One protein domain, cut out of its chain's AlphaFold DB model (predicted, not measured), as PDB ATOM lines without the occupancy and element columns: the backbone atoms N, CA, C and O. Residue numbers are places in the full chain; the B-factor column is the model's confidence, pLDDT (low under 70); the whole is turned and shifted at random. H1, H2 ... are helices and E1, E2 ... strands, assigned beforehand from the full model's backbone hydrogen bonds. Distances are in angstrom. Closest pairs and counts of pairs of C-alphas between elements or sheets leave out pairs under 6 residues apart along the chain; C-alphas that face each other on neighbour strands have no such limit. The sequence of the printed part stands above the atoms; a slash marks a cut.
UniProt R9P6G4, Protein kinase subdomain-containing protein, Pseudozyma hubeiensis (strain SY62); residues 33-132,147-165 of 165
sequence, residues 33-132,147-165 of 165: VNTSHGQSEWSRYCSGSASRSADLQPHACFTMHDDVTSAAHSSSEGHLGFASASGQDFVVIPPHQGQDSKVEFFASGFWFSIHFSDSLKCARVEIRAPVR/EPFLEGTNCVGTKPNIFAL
ATOM      1  N   VAL A  33     -52.719 -12.858 -30.265       86.06
ATOM      2  CA  VAL A  33     -53.090 -11.456 -30.398       86.06
ATOM      3  C   VAL A  33     -53.293 -11.145 -31.884       86.06
ATOM      4  O   VAL A  33     -52.327 -11.040 -32.640       86.06
ATOM      5  N   ASN A  34     -54.552 -10.972 -32.296       85.25
ATOM      6  CA  ASN A  34     -54.930 -10.489 -33.628       85.25
ATOM      7  C   ASN A  34     -55.221  -8.977 -33.581       85.25
ATOM      8  O   ASN A  34     -56.366  -8.529 -33.592       85.25
ATOM      9  N   THR A  35     -54.163  -8.179 -33.459       86.56
ATOM     10  CA  THR A  35     -54.205  -6.705 -33.495       86.56
ATOM     11  C   THR A  35     -53.199  -6.198 -34.518       86.56
ATOM     12  O   THR A  35     -52.335  -6.961 -34.930       86.56
ATOM     13  N   SER A  36     -53.231  -4.914 -34.898       88.50
ATOM     14  CA  SER A  36     -52.206  -4.325 -35.782       88.50
ATOM     15  C   SER A  36     -50.774  -4.565 -35.283       88.50
ATOM     16  O   SER A  36     -49.873  -4.815 -36.081       88.50
ATOM     17  N   HIS A  37     -50.572  -4.555 -33.963       88.44
ATOM     18  CA  HIS A  37     -49.300  -4.930 -33.361       88.44
ATOM     19  C   HIS A  37     -48.990  -6.420 -33.573       88.44
ATOM     20  O   HIS A  37     -47.909  -6.748 -34.060       88.44
ATOM     21  N   GLY A  38     -49.950  -7.311 -33.313       87.38
ATOM     22  CA  GLY A  38     -49.788  -8.740 -33.597       87.38
ATOM     23  C   GLY A  38     -49.483  -9.038 -35.068       87.38
ATOM     24  O   GLY A  38     -48.596  -9.837 -35.358       87.38
ATOM     25  N   GLN A  39     -50.100  -8.299 -35.993       87.50
ATOM     26  CA  GLN A  39     -49.803  -8.377 -37.425       87.50
ATOM     27  C   GLN A  39     -48.347  -8.043 -37.738       87.50
ATOM     28  O   GLN A  39     -47.676  -8.747 -38.497       87.50
ATOM     29  N   SER A  40     -47.850  -6.956 -37.144       89.44
ATOM     30  CA  SER A  40     -46.468  -6.525 -37.342       89.44
ATOM     31  C   SER A  40     -45.468  -7.544 -36.796       89.44
ATOM     32  O   SER A  40     -44.477  -7.841 -37.463       89.44
ATOM     33  N   GLU A  41     -45.757  -8.142 -35.638       90.31
ATOM     34  CA  GLU A  41     -44.900  -9.157 -35.028       90.31
ATOM     35  C   GLU A  41     -44.928 -10.461 -35.834       90.31
ATOM     36  O   GLU A  41     -43.869 -11.001 -36.146       90.31
ATOM     37  N   TRP A  42     -46.095 -10.923 -36.291       89.75
ATOM     38  CA  TRP A  42     -46.165 -12.078 -37.192       89.75
ATOM     39  C   TRP A  42     -45.291 -11.879 -38.437       89.75
ATOM     40  O   TRP A  42     -44.461 -12.729 -38.766       89.75
ATOM     41  N   SER A  43     -45.402 -10.717 -39.092       89.12
ATOM     42  CA  SER A  43     -44.576 -10.396 -40.260       89.12
ATOM     43  C   SER A  43     -43.087 -10.350 -39.912       89.12
ATOM     44  O   SER A  43     -42.251 -10.763 -40.718       89.12
ATOM     45  N   ARG A  44     -42.733  -9.847 -38.729       88.25
ATOM     46  CA  ARG A  44     -41.348  -9.746 -38.261       88.25
ATOM     47  C   ARG A  44     -40.695 -11.116 -38.096       88.25
ATOM     48  O   ARG A  44     -39.549 -11.281 -38.508       88.25
ATOM     49  N   TYR A  45     -41.408 -12.082 -37.525       89.62
ATOM     50  CA  TYR A  45     -40.864 -13.416 -37.266       89.62
ATOM     51  C   TYR A  45     -40.978 -14.354 -38.473       89.62
ATOM     52  O   TYR A  45     -40.031 -15.072 -38.784       89.62
ATOM     53  N   CYS A  46     -42.112 -14.337 -39.178       88.81
ATOM     54  CA  CYS A  46     -42.458 -15.390 -40.135       88.81
ATOM     55  C   CYS A  46     -42.325 -14.992 -41.612       88.81
ATOM     56  O   CYS A  46     -42.410 -15.862 -42.480       88.81
ATOM     57  N   SER A  47     -42.072 -13.717 -41.944       80.38
ATOM     58  CA  SER A  47     -41.824 -13.339 -43.343       80.38
ATOM     59  C   SER A  47     -40.416 -13.750 -43.800       80.38
ATOM     60  O   SER A  47     -39.418 -13.550 -43.104       80.38
ATOM     61  N   GLY A  48     -40.319 -14.309 -45.013       65.25
ATOM     62  CA  GLY A  48     -39.080 -14.894 -45.547       65.25
ATOM     63  C   GLY A  48     -37.899 -13.926 -45.719       65.25
ATOM     64  O   GLY A  48     -36.769 -14.377 -45.910       65.25
ATOM     65  N   SER A  49     -38.137 -12.613 -45.645       59.72
ATOM     66  CA  SER A  49     -37.108 -11.567 -45.674       59.72
ATOM     67  C   SER A  49     -36.709 -11.045 -44.287       59.72
ATOM     68  O   SER A  49     -35.620 -10.487 -44.166       59.72
ATOM     69  N   ALA A  50     -37.546 -11.213 -43.255       54.31
ATOM     70  CA  ALA A  50     -37.345 -10.604 -41.933       54.31
ATOM     71  C   ALA A  50     -36.742 -11.553 -40.878       54.31
ATOM     72  O   ALA A  50     -36.054 -11.084 -39.972       54.31
ATOM     73  N   SER A  51     -36.891 -12.877 -41.025       53.62
ATOM     74  CA  SER A  51     -36.446 -13.873 -40.023       53.62
ATOM     75  C   SER A  51     -34.920 -13.994 -39.832       53.62
ATOM     76  O   SER A  51     -34.448 -14.817 -39.045       53.62
ATOM     77  N   ARG A  52     -34.121 -13.207 -40.567       60.06
ATOM     78  CA  ARG A  52     -32.647 -13.257 -40.538       60.06
ATOM     79  C   ARG A  52     -32.012 -12.349 -39.485       60.06
ATOM     80  O   ARG A  52     -30.789 -12.305 -39.393       60.06
ATOM     81  N   SER A  53     -32.807 -11.603 -38.719       64.50
ATOM     82  CA  SER A  53     -32.278 -10.771 -37.637       64.50
ATOM     83  C   SER A  53     -31.878 -11.643 -36.442       64.50
ATOM     84  O   SER A  53     -32.701 -12.386 -35.909       64.50
ATOM     85  N   ALA A  54     -30.616 -11.533 -36.018       66.69
ATOM     86  CA  ALA A  54     -30.073 -12.236 -34.852       66.69
ATOM     87  C   ALA A  54     -30.695 -11.781 -33.516       66.69
ATOM     88  O   ALA A  54     -30.529 -12.458 -32.505       66.69
ATOM     89  N   ASP A  55     -31.431 -10.665 -33.517       80.62
ATOM     90  CA  ASP A  55     -32.051 -10.081 -32.321       80.62
ATOM     91  C   ASP A  55     -33.427 -10.686 -32.005       80.62
ATOM     92  O   ASP A  55     -34.068 -10.318 -31.018       80.62
ATOM     93  N   LEU A  56     -33.923 -11.587 -32.855       87.00
ATOM     94  CA  LEU A  56     -35.206 -12.242 -32.639       87.00
ATOM     95  C   LEU A  56     -35.103 -13.303 -31.543       87.00
ATOM     96  O   LEU A  56     -34.111 -14.023 -31.414       87.00
ATOM     97  N   GLN A  57     -36.178 -13.430 -30.770       90.62
ATOM     98  CA  GLN A  57     -36.356 -14.563 -29.871       90.62
ATOM     99  C   GLN A  57     -36.541 -15.860 -30.684       90.62
ATOM    100  O   GLN A  57     -37.008 -15.809 -31.834       90.62
ATOM    101  N   PRO A  58     -36.190 -17.032 -30.116       91.81
ATOM    102  CA  PRO A  58     -36.571 -18.306 -30.718       91.81
ATOM    103  C   PRO A  58     -38.091 -18.340 -30.917       91.81
ATOM    104  O   PRO A  58     -38.839 -17.866 -30.069       91.81
ATOM    105  N   HIS A  59     -38.556 -18.852 -32.052       93.12
ATOM    106  CA  HIS A  59     -39.965 -18.763 -32.432       93.12
ATOM    107  C   HIS A  59     -40.374 -19.915 -33.348       93.12
ATOM    108  O   HIS A  59     -39.548 -20.509 -34.045       93.12
ATOM    109  N   ALA A  60     -41.672 -20.192 -33.387       93.69
ATOM    110  CA  ALA A  60     -42.263 -21.174 -34.286       93.69
ATOM    111  C   ALA A  60     -43.409 -20.539 -35.080       93.69
ATOM    112  O   ALA A  60     -44.262 -19.868 -34.501       93.69
ATOM    113  N   CYS A  61     -43.399 -20.742 -36.397       92.50
ATOM    114  CA  CYS A  61     -44.376 -20.188 -37.332       92.50
ATOM    115  C   CYS A  61     -45.314 -21.288 -37.818       92.50
ATOM    116  O   CYS A  61     -44.857 -22.359 -38.217       92.50
ATOM    117  N   PHE A  62     -46.608 -21.006 -37.829       90.88
ATOM    118  CA  PHE A  62     -47.634 -21.972 -38.191       90.88
ATOM    119  C   PHE A  62     -48.658 -21.360 -39.137       90.88
ATOM    120  O   PHE A  62     -48.927 -20.159 -39.066       90.88
ATOM    121  N   THR A  63     -49.261 -22.224 -39.946       89.06
ATOM    122  CA  THR A  63     -50.480 -21.960 -40.709       89.06
ATOM    123  C   THR A  63     -51.488 -23.055 -40.362       89.06
ATOM    124  O   THR A  63     -51.216 -24.233 -40.582       89.06
ATOM    125  N   MET A  64     -52.631 -22.678 -39.794       83.31
ATOM    126  CA  MET A  64     -53.766 -23.565 -39.529       83.31
ATOM    127  C   MET A  64     -54.931 -23.142 -40.419       83.31
ATOM    128  O   MET A  64     -55.397 -22.006 -40.335       83.31
ATOM    129  N   HIS A  65     -55.391 -24.048 -41.279       75.81
ATOM    130  CA  HIS A  65     -56.452 -23.732 -42.239       75.81
ATOM    131  C   HIS A  65     -57.871 -23.877 -41.674       75.81
ATOM    132  O   HIS A  65     -58.799 -23.281 -42.221       75.81
ATOM    133  N   ASP A  66     -58.036 -24.619 -40.578       67.06
ATOM    134  CA  ASP A  66     -59.306 -24.728 -39.860       67.06
ATOM    135  C   ASP A  66     -59.576 -23.508 -38.972       67.06
ATOM    136  O   ASP A  66     -58.649 -22.863 -38.478       67.06
ATOM    137  N   ASP A  67     -60.861 -23.224 -38.727       57.44
ATOM    138  CA  ASP A  67     -61.312 -22.160 -37.830       57.44
ATOM    139  C   ASP A  67     -60.753 -22.380 -36.408       57.44
ATOM    140  O   ASP A  67     -61.348 -23.050 -35.553       57.44
ATOM    141  N   VAL A  68     -59.602 -21.747 -36.148       52.91
ATOM    142  CA  VAL A  68     -58.870 -21.659 -34.866       52.91
ATOM    143  C   VAL A  68     -59.792 -21.258 -33.701       52.91
ATOM    144  O   VAL A  68     -59.490 -21.493 -32.532       52.91
ATOM    145  N   THR A  69     -60.957 -20.686 -34.011       49.22
ATOM    146  CA  THR A  69     -61.938 -20.145 -33.071       49.22
ATOM    147  C   THR A  69     -62.745 -21.185 -32.294       49.22
ATOM    148  O   THR A  69     -63.441 -20.796 -31.360       49.22
ATOM    149  N   SER A  70     -62.714 -22.475 -32.644       45.91
ATOM    150  CA  SER A  70     -63.686 -23.423 -32.071       45.91
ATOM    151  C   SER A  70     -63.306 -24.043 -30.714       45.91
ATOM    152  O   SER A  70     -64.216 -24.292 -29.927       45.91
ATOM    153  N   ALA A  71     -62.025 -24.259 -30.376       51.66
ATOM    154  CA  ALA A  71     -61.654 -24.861 -29.077       51.66
ATOM    155  C   ALA A  71     -60.158 -24.737 -28.726       51.66
ATOM    156  O   ALA A  71     -59.474 -25.737 -28.499       51.66
ATOM    157  N   ALA A  72     -59.617 -23.520 -28.710       59.41
ATOM    158  CA  ALA A  72     -58.234 -23.310 -28.298       59.41
ATOM    159  C   ALA A  72     -58.120 -23.309 -26.758       59.41
ATOM    160  O   ALA A  72     -58.652 -22.417 -26.096       59.41
ATOM    161  N   HIS A  73     -57.436 -24.299 -26.178       62.22
ATOM    162  CA  HIS A  73     -57.215 -24.399 -24.731       62.22
ATOM    163  C   HIS A  73     -55.724 -24.226 -24.410       62.22
ATOM    164  O   HIS A  73     -54.897 -25.059 -24.785       62.22
ATOM    165  N   SER A  74     -55.388 -23.136 -23.710       56.03
ATOM    166  CA  SER A  74     -54.072 -22.941 -23.085       56.03
ATOM    167  C   SER A  74     -54.059 -23.644 -21.739       56.03
ATOM    168  O   SER A  74     -54.959 -23.412 -20.930       56.03
ATOM    169  N   SER A  75     -53.041 -24.451 -21.459       51.47
ATOM    170  CA  SER A  75     -52.849 -24.986 -20.109       51.47
ATOM    171  C   SER A  75     -52.135 -24.013 -19.165       51.47
ATOM    172  O   SER A  75     -52.060 -24.308 -17.975       51.47
ATOM    173  N   SER A  76     -51.594 -22.885 -19.652       54.59
ATOM    174  CA  SER A  76     -50.639 -22.102 -18.848       54.59
ATOM    175  C   SER A  76     -50.640 -20.581 -19.019       54.59
ATOM    176  O   SER A  76     -50.283 -19.911 -18.061       54.59
ATOM    177  N   GLU A  77     -51.026 -20.005 -20.162       59.97
ATOM    178  CA  GLU A  77     -50.802 -18.565 -20.419       59.97
ATOM    179  C   GLU A  77     -51.942 -17.876 -21.184       59.97
ATOM    180  O   GLU A  77     -52.566 -18.479 -22.064       59.97
ATOM    181  N   GLY A  78     -52.188 -16.600 -20.852       62.06
ATOM    182  CA  GLY A  78     -53.270 -15.779 -21.413       62.06
ATOM    183  C   GLY A  78     -53.053 -15.352 -22.868       62.06
ATOM    184  O   GLY A  78     -54.028 -15.129 -23.579       62.06
ATOM    185  N   HIS A  79     -51.796 -15.303 -23.325       74.81
ATOM    186  CA  HIS A  79     -51.405 -15.027 -24.710       74.81
ATOM    187  C   HIS A  79     -50.118 -15.797 -25.045       74.81
ATOM    188  O   HIS A  79     -49.108 -15.637 -24.369       74.81
ATOM    189  N   LEU A  80     -50.152 -16.630 -26.086       82.69
ATOM    190  CA  LEU A  80     -49.038 -17.480 -26.532       82.69
ATOM    191  C   LEU A  80     -48.213 -16.844 -27.659       82.69
ATOM    192  O   LEU A  80     -47.074 -17.240 -27.902       82.69
ATOM    193  N   GLY A  81     -48.786 -15.873 -28.369       89.00
ATOM    194  CA  GLY A  81     -48.092 -15.188 -29.450       89.00
ATOM    195  C   GLY A  81     -48.999 -14.301 -30.291       89.00
ATOM    196  O   GLY A  81     -49.978 -13.734 -29.798       89.00
ATOM    197  N   PHE A  82     -48.675 -14.182 -31.575       90.81
ATOM    198  CA  PHE A  82     -49.296 -13.217 -32.482       90.81
ATOM    199  C   PHE A  82     -49.864 -13.898 -33.722       90.81
ATOM    200  O   PHE A  82     -49.262 -14.839 -34.235       90.81
ATOM    201  N   ALA A  83     -50.999 -13.408 -34.218       88.50
ATOM    202  CA  ALA A  83     -51.655 -13.935 -35.413       88.50
ATOM    203  C   ALA A  83     -51.600 -12.945 -36.582       88.50
ATOM    204  O   ALA A  83     -51.548 -11.732 -36.373       88.50
ATOM    205  N   SER A  84     -51.665 -13.480 -37.803       86.62
ATOM    206  CA  SER A  84     -51.880 -12.743 -39.044       86.62
ATOM    207  C   SER A  84     -53.325 -12.232 -39.147       86.62
ATOM    208  O   SER A  84     -54.160 -12.491 -38.276       86.62
ATOM    209  N   ALA A  85     -53.632 -11.445 -40.183       80.94
ATOM    210  CA  ALA A  85     -54.888 -10.701 -40.260       80.94
ATOM    211  C   ALA A  85     -56.068 -11.640 -40.512       80.94
ATOM    212  O   ALA A  85     -57.180 -11.374 -40.061       80.94
ATOM    213  N   SER A  86     -55.802 -12.760 -41.191       81.06
ATOM    214  CA  SER A  86     -56.753 -13.853 -41.380       81.06
ATOM    215  C   SER A  86     -56.969 -14.672 -40.106       81.06
ATOM    216  O   SER A  86     -57.962 -15.385 -40.014       81.06
ATOM    217  N   GLY A  87     -56.051 -14.602 -39.134       79.25
ATOM    218  CA  GLY A  87     -56.043 -15.471 -37.956       79.25
ATOM    219  C   GLY A  87     -55.589 -16.909 -38.234       79.25
ATOM    220  O   GLY A  87     -55.525 -17.701 -37.299       79.25
ATOM    221  N   GLN A  88     -55.270 -17.239 -39.490       82.81
ATOM    222  CA  GLN A  88     -54.850 -18.580 -39.909       82.81
ATOM    223  C   GLN A  88     -53.348 -18.793 -39.744       82.81
ATOM    224  O   GLN A  88     -52.912 -19.902 -39.452       82.81
ATOM    225  N   ASP A  89     -52.552 -17.734 -39.885       87.25
ATOM    226  CA  ASP A  89     -51.114 -17.808 -39.652       87.25
ATOM    227  C   ASP A  89     -50.780 -17.202 -38.298       87.25
ATOM    228  O   ASP A  89     -51.346 -16.186 -37.902       87.25
ATOM    229  N   PHE A  90     -49.840 -17.794 -37.575       89.81
ATOM    230  CA  PHE A  90     -49.434 -17.277 -36.274       89.81
ATOM    231  C   PHE A  90     -47.986 -17.624 -35.955       89.81
ATOM    232  O   PHE A  90     -47.374 -18.519 -36.542       89.81
ATOM    233  N   VAL A  91     -47.437 -16.868 -35.013       92.62
ATOM    234  CA  VAL A  91     -46.128 -17.094 -34.417       92.62
ATOM    235  C   VAL A  91     -46.297 -17.338 -32.928       92.62
ATOM    236  O   VAL A  91     -47.016 -16.600 -32.253       92.62
ATOM    237  N   VAL A  92     -45.612 -18.354 -32.413       93.12
ATOM    238  CA  VAL A  92     -45.462 -18.596 -30.974       93.12
ATOM    239  C   VAL A  92     -44.060 -18.164 -30.558       93.12
ATOM    240  O   VAL A  92     -43.076 -18.541 -31.204       93.12
ATOM    241  N   ILE A  93     -43.979 -17.387 -29.480       92.50
ATOM    242  CA  ILE A  93     -42.732 -16.884 -28.888       92.50
ATOM    243  C   ILE A  93     -42.621 -17.342 -27.425       92.50
ATOM    244  O   ILE A  93     -43.642 -17.678 -26.820       92.50
ATOM    245  N   PRO A  94     -41.414 -17.380 -26.835       91.19
ATOM    246  CA  PRO A  94     -41.258 -17.731 -25.431       91.19
ATOM    247  C   PRO A  94     -41.963 -16.705 -24.525       91.19
ATOM    248  O   PRO A  94     -41.905 -15.503 -24.800       91.19
ATOM    249  N   PRO A  95     -42.581 -17.145 -23.413       87.06
ATOM    250  CA  PRO A  95     -43.245 -16.253 -22.457       87.06
ATOM    251  C   PRO A  95     -42.255 -15.376 -21.675       87.06
ATOM    252  O   PRO A  95     -42.609 -14.298 -21.193       87.06
ATOM    253  N   HIS A  96     -41.004 -15.824 -21.545       85.44
ATOM    254  CA  HIS A  96     -39.947 -15.118 -20.830       85.44
ATOM    255  C   HIS A  96     -38.681 -15.055 -21.680       85.44
ATOM    256  O   HIS A  96     -38.185 -16.072 -22.162       85.44
ATOM    257  N   GLN A  97     -38.144 -13.848 -21.841       85.38
ATOM    258  CA  GLN A  97     -36.912 -13.619 -22.586       85.38
ATOM    259  C   GLN A  97     -35.695 -14.119 -21.796       85.38
ATOM    260  O   GLN A  97     -35.620 -13.944 -20.579       85.38
ATOM    261  N   GLY A  98     -34.709 -14.690 -22.494       86.31
ATOM    262  CA  GLY A  98     -33.429 -15.078 -21.894       86.31
ATOM    263  C   GLY A  98     -33.460 -16.394 -21.113       86.31
ATOM    264  O   GLY A  98     -32.516 -16.682 -20.380       86.31
ATOM    265  N   GLN A  99     -34.538 -17.174 -21.226       89.44
ATOM    266  CA  GLN A  99     -34.689 -18.455 -20.540       89.44
ATOM    267  C   GLN A  99     -35.255 -19.517 -21.476       89.44
ATOM    268  O   GLN A  99     -36.111 -19.245 -22.322       89.44
ATOM    269  N   ASP A 100     -34.794 -20.747 -21.279       93.06
ATOM    270  CA  ASP A 100     -35.407 -21.909 -21.902       93.06
ATOM    271  C   ASP A 100     -36.822 -22.082 -21.338       93.06
ATOM    272  O   ASP A 100     -37.067 -21.915 -20.140       93.06
ATOM    273  N   SER A 101     -37.779 -22.389 -22.207       92.62
ATOM    274  CA  SER A 101     -39.189 -22.478 -21.825       92.62
ATOM    275  C   SER A 101     -39.934 -23.492 -22.680       92.62
ATOM    276  O   SER A 101     -39.468 -23.915 -23.738       92.62
ATOM    277  N   LYS A 102     -41.103 -23.913 -22.199       91.94
ATOM    278  CA  LYS A 102     -41.996 -24.820 -22.914       91.94
ATOM    279  C   LYS A 102     -43.396 -24.231 -22.926       91.94
ATOM    280  O   LYS A 102     -43.884 -23.803 -21.885       91.94
ATOM    281  N   VAL A 103     -44.034 -24.254 -24.087       88.88
ATOM    282  CA  VAL A 103     -45.438 -23.881 -24.255       88.88
ATOM    283  C   VAL A 103     -46.197 -25.082 -24.806       88.88
ATOM    284  O   VAL A 103     -45.766 -25.699 -25.781       88.88
ATOM    285  N   GLU A 104     -47.326 -25.405 -24.178       87.69
ATOM    286  CA  GLU A 104     -48.251 -26.442 -24.633       87.69
ATOM    287  C   GLU A 104     -49.658 -25.869 -24.774       87.69
ATOM    288  O   GLU A 104     -50.141 -25.138 -23.907       87.69
ATOM    289  N   PHE A 105     -50.317 -26.199 -25.880       84.12
ATOM    290  CA  PHE A 105     -51.700 -25.805 -26.128       84.12
ATOM    291  C   PHE A 105     -52.392 -26.789 -27.065       84.12
ATOM    292  O   PHE A 105     -51.748 -27.513 -27.827       84.12
ATOM    293  N   PHE A 106     -53.719 -26.805 -27.002       80.31
ATOM    294  CA  PHE A 106     -54.562 -27.576 -27.905       80.31
ATOM    295  C   PHE A 106     -55.296 -26.628 -28.850       80.31
ATOM    296  O   PHE A 106     -55.950 -25.697 -28.378       80.31
ATOM    297  N   ALA A 107     -55.186 -26.846 -30.160       79.69
ATOM    298  CA  ALA A 107     -55.865 -26.053 -31.188       79.69
ATOM    299  C   ALA A 107     -56.179 -26.915 -32.417       79.69
ATOM    300  O   ALA A 107     -55.433 -27.838 -32.729       79.69
ATOM    301  N   SER A 108     -57.297 -26.640 -33.093       77.38
ATOM    302  CA  SER A 108     -57.723 -27.337 -34.324       77.38
ATOM    303  C   SER A 108     -57.674 -28.869 -34.239       77.38
ATOM    304  O   SER A 108     -57.382 -29.556 -35.208       77.38
ATOM    305  N   GLY A 109     -57.931 -29.425 -33.051       77.62
ATOM    306  CA  GLY A 109     -57.866 -30.866 -32.855       77.62
ATOM    307  C   GLY A 109     -56.449 -31.434 -32.779       77.62
ATOM    308  O   GLY A 109     -56.316 -32.623 -32.997       77.62
ATOM    309  N   PHE A 110     -55.413 -30.650 -32.470       81.38
ATOM    310  CA  PHE A 110     -54.034 -31.113 -32.273       81.38
ATOM    311  C   PHE A 110     -53.430 -30.554 -30.979       81.38
ATOM    312  O   PHE A 110     -53.720 -29.432 -30.565       81.38
ATOM    313  N   TRP A 111     -52.561 -31.343 -30.344       84.69
ATOM    314  CA  TRP A 111     -51.724 -30.930 -29.219       84.69
ATOM    315  C   TRP A 111     -50.377 -30.426 -29.719       84.69
ATOM    316  O   TRP A 111     -49.605 -31.190 -30.299       84.69
ATOM    317  N   PHE A 112     -50.067 -29.170 -29.423       88.19
ATOM    318  CA  PHE A 112     -48.800 -28.529 -29.745       88.19
ATOM    319  C   PHE A 112     -47.911 -28.511 -28.505       88.19
ATOM    320  O   PHE A 112     -48.370 -28.183 -27.411       88.19
ATOM    321  N   SER A 113     -46.637 -28.847 -28.680       91.00
ATOM    322  CA  SER A 113     -45.585 -28.708 -27.677       91.00
ATOM    323  C   SER A 113     -44.400 -28.005 -28.318       91.00
ATOM    324  O   SER A 113     -43.830 -28.497 -29.292       91.00
ATOM    325  N   ILE A 114     -44.047 -26.835 -27.792       93.50
ATOM    326  CA  ILE A 114     -42.962 -26.016 -28.322       93.50
ATOM    327  C   ILE A 114     -41.948 -25.788 -27.214       93.50
ATOM    328  O   ILE A 114     -42.271 -25.222 -26.172       93.50
ATOM    329  N   HIS A 115     -40.719 -26.233 -27.450       94.94
ATOM    330  CA  HIS A 115     -39.584 -26.044 -26.559       94.94
ATOM    331  C   HIS A 115     -38.677 -24.954 -27.116       94.94
ATOM    332  O   HIS A 115     -38.101 -25.112 -28.192       94.94
ATOM    333  N   PHE A 116     -38.524 -23.867 -26.375       94.75
ATOM    334  CA  PHE A 116     -37.625 -22.770 -26.698       94.75
ATOM    335  C   PHE A 116     -36.298 -22.966 -25.970       94.75
ATOM    336  O   PHE A 116     -36.283 -23.162 -24.756       94.75
ATOM    337  N   SER A 117     -35.195 -22.877 -26.711       94.50
ATOM    338  CA  SER A 117     -33.852 -22.756 -26.153       94.50
ATOM    339  C   SER A 117     -33.297 -21.378 -26.475       94.50
ATOM    340  O   SER A 117     -33.084 -21.046 -27.645       94.50
ATOM    341  N   ASP A 118     -33.063 -20.570 -25.442       91.75
ATOM    342  CA  ASP A 118     -32.530 -19.223 -25.626       91.75
ATOM    343  C   ASP A 118     -31.053 -19.269 -26.027       91.75
ATOM    344  O   ASP A 118     -30.638 -18.546 -26.932       91.75
ATOM    345  N   SER A 119     -30.280 -20.178 -25.425       91.69
ATOM    346  CA  SER A 119     -28.850 -20.339 -25.723       91.69
ATOM    347  C   SER A 119     -28.588 -20.769 -27.169       91.69
ATOM    348  O   SER A 119     -27.658 -20.273 -27.802       91.69
ATOM    349  N   LEU A 120     -29.432 -21.651 -27.710       92.00
ATOM    350  CA  LEU A 120     -29.341 -22.117 -29.094       92.00
ATOM    351  C   LEU A 120     -30.114 -21.226 -30.073       92.00
ATOM    352  O   LEU A 120     -30.000 -21.414 -31.280       92.00
ATOM    353  N   LYS A 121     -30.918 -20.285 -29.565       92.00
ATOM    354  CA  LYS A 121     -31.870 -19.483 -30.347       92.00
ATOM    355  C   LYS A 121     -32.744 -20.352 -31.261       92.00
ATOM    356  O   LYS A 121     -33.020 -19.988 -32.402       92.00
ATOM    357  N   CYS A 122     -33.206 -21.492 -30.748       93.00
ATOM    358  CA  CYS A 122     -34.042 -22.438 -31.484       93.00
ATOM    359  C   CYS A 122     -35.357 -22.726 -30.758       93.00
ATOM    360  O   CYS A 122     -35.409 -22.765 -29.531       93.00
ATOM    361  N   ALA A 123     -36.407 -22.983 -31.530       94.31
ATOM    362  CA  ALA A 123     -37.666 -23.548 -31.083       94.31
ATOM    363  C   ALA A 123     -37.838 -24.935 -31.712       94.31
ATOM    364  O   ALA A 123     -37.834 -25.075 -32.937       94.31
ATOM    365  N   ARG A 124     -37.990 -25.965 -30.881       95.69
ATOM    366  CA  ARG A 124     -38.378 -27.312 -31.308       95.69
ATOM    367  C   ARG A 124     -39.885 -27.453 -31.167       95.69
ATOM    368  O   ARG A 124     -40.430 -27.139 -30.114       95.69
ATOM    369  N   VAL A 125     -40.533 -27.932 -32.215       94.19
ATOM    370  CA  VAL A 125     -41.981 -28.061 -32.339       94.19
ATOM    371  C   VAL A 125     -42.340 -29.532 -32.457       94.19
ATOM    372  O   VAL A 125     -41.748 -30.255 -33.254       94.19
ATOM    373  N   GLU A 126     -43.339 -29.950 -31.692       92.12
ATOM    374  CA  GLU A 126     -43.954 -31.270 -31.767       92.12
ATOM    375  C   GLU A 126     -45.475 -31.112 -31.789       92.12
ATOM    376  O   GLU A 126     -46.059 -30.464 -30.917       92.12
ATOM    377  N   ILE A 127     -46.121 -31.708 -32.787       88.19
ATOM    378  CA  ILE A 127     -47.569 -31.661 -32.989       88.19
ATOM    379  C   ILE A 127     -48.099 -33.089 -32.930       88.19
ATOM    380  O   ILE A 127     -47.631 -33.970 -33.649       88.19
ATOM    381  N   ARG A 128     -49.087 -33.332 -32.069       85.12
ATOM    382  CA  ARG A 128     -49.673 -34.655 -31.823       85.12
ATOM    383  C   ARG A 128     -51.171 -34.630 -32.100       85.12
ATOM    384  O   ARG A 128     -51.874 -33.748 -31.613       85.12
ATOM    385  N   ALA A 129     -51.674 -35.613 -32.840       77.75
ATOM    386  CA  ALA A 129     -53.112 -35.798 -33.016       77.75
ATOM    387  C   ALA A 129     -53.736 -36.466 -31.764       77.75
ATOM    388  O   ALA A 129     -53.107 -37.339 -31.160       77.75
ATOM    389  N   PRO A 130     -54.960 -36.099 -31.354       63.78
ATOM    390  CA  PRO A 130     -55.707 -36.766 -30.304       63.78
ATOM    391  C   PRO A 130     -56.176 -38.131 -30.805       63.78
ATOM    392  O   PRO A 130     -56.724 -38.271 -31.900       63.78
ATOM    393  N   VAL A 131     -55.999 -39.158 -29.980       59.47
ATOM    394  CA  VAL A 131     -56.548 -40.486 -30.257       59.47
ATOM    395  C   VAL A 131     -58.005 -40.489 -29.819       59.47
ATOM    396  O   VAL A 131     -58.316 -40.162 -28.675       59.47
ATOM    397  N   ARG A 132     -58.917 -40.947 -30.683       48.44
ATOM    398  CA  ARG A 132     -60.156 -41.542 -30.174       48.44
ATOM    399  C   ARG A 132     -59.750 -42.845 -29.508       48.44
ATOM    400  O   ARG A 132     -59.548 -43.821 -30.224       48.44
ATOM    401  N   GLU A 147     -46.782 -40.917 -31.019       57.84
ATOM    402  CA  GLU A 147     -45.647 -40.311 -31.710       57.84
ATOM    403  C   GLU A 147     -46.087 -39.001 -32.398       57.84
ATOM    404  O   GLU A 147     -47.247 -38.890 -32.818       57.84
ATOM    405  N   PRO A 148     -45.205 -37.987 -32.482       59.97
ATOM    406  CA  PRO A 148     -45.519 -36.729 -33.149       59.97
ATOM    407  C   PRO A 148     -46.006 -36.973 -34.582       59.97
ATOM    408  O   PRO A 148     -45.351 -37.658 -35.363       59.97
ATOM    409  N   PHE A 149     -47.157 -36.397 -34.930       73.94
ATOM    410  CA  PHE A 149     -47.657 -36.363 -36.306       73.94
ATOM    411  C   PHE A 149     -46.787 -35.445 -37.175       73.94
ATOM    412  O   PHE A 149     -46.525 -35.746 -38.336       73.94
ATOM    413  N   LEU A 150     -46.312 -34.342 -36.588       83.69
ATOM    414  CA  LEU A 150     -45.319 -33.451 -37.174       83.69
ATOM    415  C   LEU A 150     -44.307 -33.047 -36.106       83.69
ATOM    416  O   LEU A 150     -44.670 -32.748 -34.967       83.69
ATOM    417  N   GLU A 151     -43.042 -32.986 -36.497       89.62
ATOM    418  CA  GLU A 151     -41.954 -32.472 -35.675       89.62
ATOM    419  C   GLU A 151     -41.018 -31.599 -36.510       89.62
ATOM    420  O   GLU A 151     -40.910 -31.741 -37.731       89.62
ATOM    421  N   GLY A 152     -40.330 -30.673 -35.856       90.38
ATOM    422  CA  GLY A 152     -39.279 -29.907 -36.503       90.38
ATOM    423  C   GLY A 152     -38.627 -28.898 -35.578       90.38
ATOM    424  O   GLY A 152     -39.056 -28.684 -34.448       90.38
ATOM    425  N   THR A 153     -37.588 -28.248 -36.086       91.50
ATOM    426  CA  THR A 153     -36.845 -27.224 -35.351       91.50
ATOM    427  C   THR A 153     -36.712 -25.986 -36.220       91.50
ATOM    428  O   THR A 153     -36.346 -26.082 -37.391       91.50
ATOM    429  N   ASN A 154     -36.991 -24.824 -35.641       90.12
ATOM    430  CA  ASN A 154     -36.762 -23.525 -36.253       90.12
ATOM    431  C   ASN A 154     -35.726 -22.758 -35.426       90.12
ATOM    432  O   ASN A 154     -35.874 -22.654 -34.213       90.12
ATOM    433  N   CYS A 155     -34.680 -22.235 -36.060       90.00
ATOM    434  CA  CYS A 155     -33.615 -21.502 -35.377       90.00
ATOM    435  C   CYS A 155     -33.486 -20.100 -35.964       90.00
ATOM    436  O   CYS A 155     -33.610 -19.902 -37.171       90.00
ATOM    437  N   VAL A 156     -33.215 -19.119 -35.110       87.00
ATOM    438  CA  VAL A 156     -33.021 -17.729 -35.530       87.00
ATOM    439  C   VAL A 156     -31.867 -17.645 -36.530       87.00
ATOM    440  O   VAL A 156     -30.844 -18.313 -36.381       87.00
ATOM    441  N   GLY A 157     -32.036 -16.833 -37.575       80.69
ATOM    442  CA  GLY A 157     -31.044 -16.685 -38.643       80.69
ATOM    443  C   GLY A 157     -31.175 -17.704 -39.779       80.69
ATOM    444  O   GLY A 157     -30.500 -17.549 -40.799       80.69
ATOM    445  N   THR A 158     -32.058 -18.702 -39.667       83.19
ATOM    446  CA  THR A 158     -32.396 -19.603 -40.777       83.19
ATOM    447  C   THR A 158     -33.693 -19.171 -41.472       83.19
ATOM    448  O   THR A 158     -34.398 -18.251 -41.041       83.19
ATOM    449  N   LYS A 159     -33.987 -19.788 -42.625       81.56
ATOM    450  CA  LYS A 159     -35.284 -19.601 -43.283       81.56
ATOM    451  C   LYS A 159     -36.361 -20.182 -42.355       81.56
ATOM    452  O   LYS A 159     -36.207 -21.341 -41.965       81.56
ATOM    453  N   PRO A 160     -37.434 -19.435 -42.040       79.56
ATOM    454  CA  PRO A 160     -38.416 -19.901 -41.083       79.56
ATOM    455  C   PRO A 160     -39.134 -21.108 -41.685       79.56
ATOM    456  O   PRO A 160     -39.567 -21.073 -42.843       79.56
ATOM    457  N   ASN A 161     -39.215 -22.187 -40.911       85.50
ATOM    458  CA  ASN A 161     -40.042 -23.328 -41.265       85.50
ATOM    459  C   ASN A 161     -41.482 -23.029 -40.840       85.50
ATOM    460  O   ASN A 161     -41.723 -22.740 -39.667       85.50
ATOM    461  N   ILE A 162     -42.412 -23.067 -41.793       88.62
ATOM    462  CA  ILE A 162     -43.835 -22.850 -41.529       88.62
ATOM    463  C   ILE A 162     -44.486 -24.225 -41.419       88.62
ATOM    464  O   ILE A 162     -44.531 -24.973 -42.393       88.62
ATOM    465  N   PHE A 163     -44.973 -24.556 -40.227       88.06
ATOM    466  CA  PHE A 163     -45.702 -25.796 -39.984       88.06
ATOM    467  C   PHE A 163     -47.158 -25.614 -40.426       88.06
ATOM    468  O   PHE A 163     -47.858 -24.760 -39.883       88.06
ATOM    469  N   ALA A 164     -47.599 -26.395 -41.411       86.25
ATOM    470  CA  ALA A 164     -48.953 -26.325 -41.957       86.25
ATOM    471  C   ALA A 164     -49.798 -27.518 -41.489       86.25
ATOM    472  O   ALA A 164     -49.338 -28.661 -41.567       86.25
ATOM    473  N   LEU A 165     -51.013 -27.228 -41.015       75.00
ATOM    474  CA  LEU A 165     -52.024 -28.193 -40.573       75.00
ATOM    475  C   LEU A 165     -53.363 -27.939 -41.267       75.00
ATOM    476  O   LEU A 165     -53.785 -26.758 -41.338       75.00
TER     477      LEU A 165
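This is residues 33 to 132 and 147 to 165 of the 165 residues of the protein "Protein kinase subdomain-containing protein" of Pseudozyma hubeiensis (strain SY62) (UniProt R9P6G4). Two four-stranded sheets stand partly face to face as a splayed sandwich, one of short strands and one of longer strands, with the single helix H1 covering the short-stranded sheet on the face turned away from the other sheet. Long links with no named element, residues 47 to 59 and 64 to 80, make up much of the rest. The printed part has 119 residues, with 53 in named elements, under half, running H1 E1 E2 E3 E4 E5 E6 E7 E8; the class is mixed, helices and strands. The sheets run E2 E3 E1 E8, mixed, and E4 E5 E6 E7, antiparallel. The whole is compact, with a radius of gyration of the C-alphas of 13.3 A and spans of 42 by 31 by 24 A.

H1, residues 36 to 46, is on the sheet of E2, residues 81 to 83, E3, residues 89 to 92, E1, residues 60 to 63, and E8, residues 162 to 164, making two layers, a helix on one face of a sheet. Its height over the sheet is 7.4 A; it lies over E2 and E3 and runs across the strands, at 78 degrees to E2 on the local plane. The closest C-alphas of H1 and E2 are those of Gly 38 and Phe 82, 4.6 A apart. In H1 every O i to N i+4 pair is within hydrogen-bond range. E1 is antiparallel to E3, with N 62 and O 90 2.9 A apart, and parallel to E8, with N 63 and O 163 2.9 A apart. E2 and E3 form a hairpin, with N 91 and O 82 2.8 A apart. The other sheet, twisted, holds E4, residues 101 to 107, E5, residues 110 to 117, E6, residues 122 to 128, and E7, residues 150 to 155. E4 E5 E6 is a meander, each strand the antiparallel neighbour of the one before; N 103 and O 114 are 2.9 A apart, and N 113 and O 126 2.8 A. E6 and E7 are antiparallel, with N 125 and O 152 2.8 A apart. Residues 73 to 74 pair antiparallel with residues 105 to 106 of E4. In the sandwich, two sheets face to face, the facing parts are 9.5 A centre to centre and the best planes 31 degrees apart. The closest C-alphas of E1 and E6 are those of Ala 60 and Ala 123, 6.1 A. H1 is apart from E4, E5, E6 and E7.

H1 begins at C-alpha 36 (-52.206, -4.325, -35.782) and is 15.4 A long. E4, E5, E6 and E7 measure 19.5, 22.7, 19.8 and 16.8 A; C-alpha 110, where E5 begins, is at (-54.034, -31.113, -32.273). E8 ends at C-alpha 164 (-48.953, -26.325, -41.957).

The C-alphas farthest apart, those of Ala 54 and Arg 132, are 42.3 A apart. Residues 133 to 146 are not printed, and C-alphas 132 and 147 stand 14.6 A apart across the cut. The links H1 to E1 and E1 to E2 are long. Mean pLDDT of the printed part is 81.1; residues 48 to 54, 66 to 78, 130 to 132 and 147 to 148 are under 70.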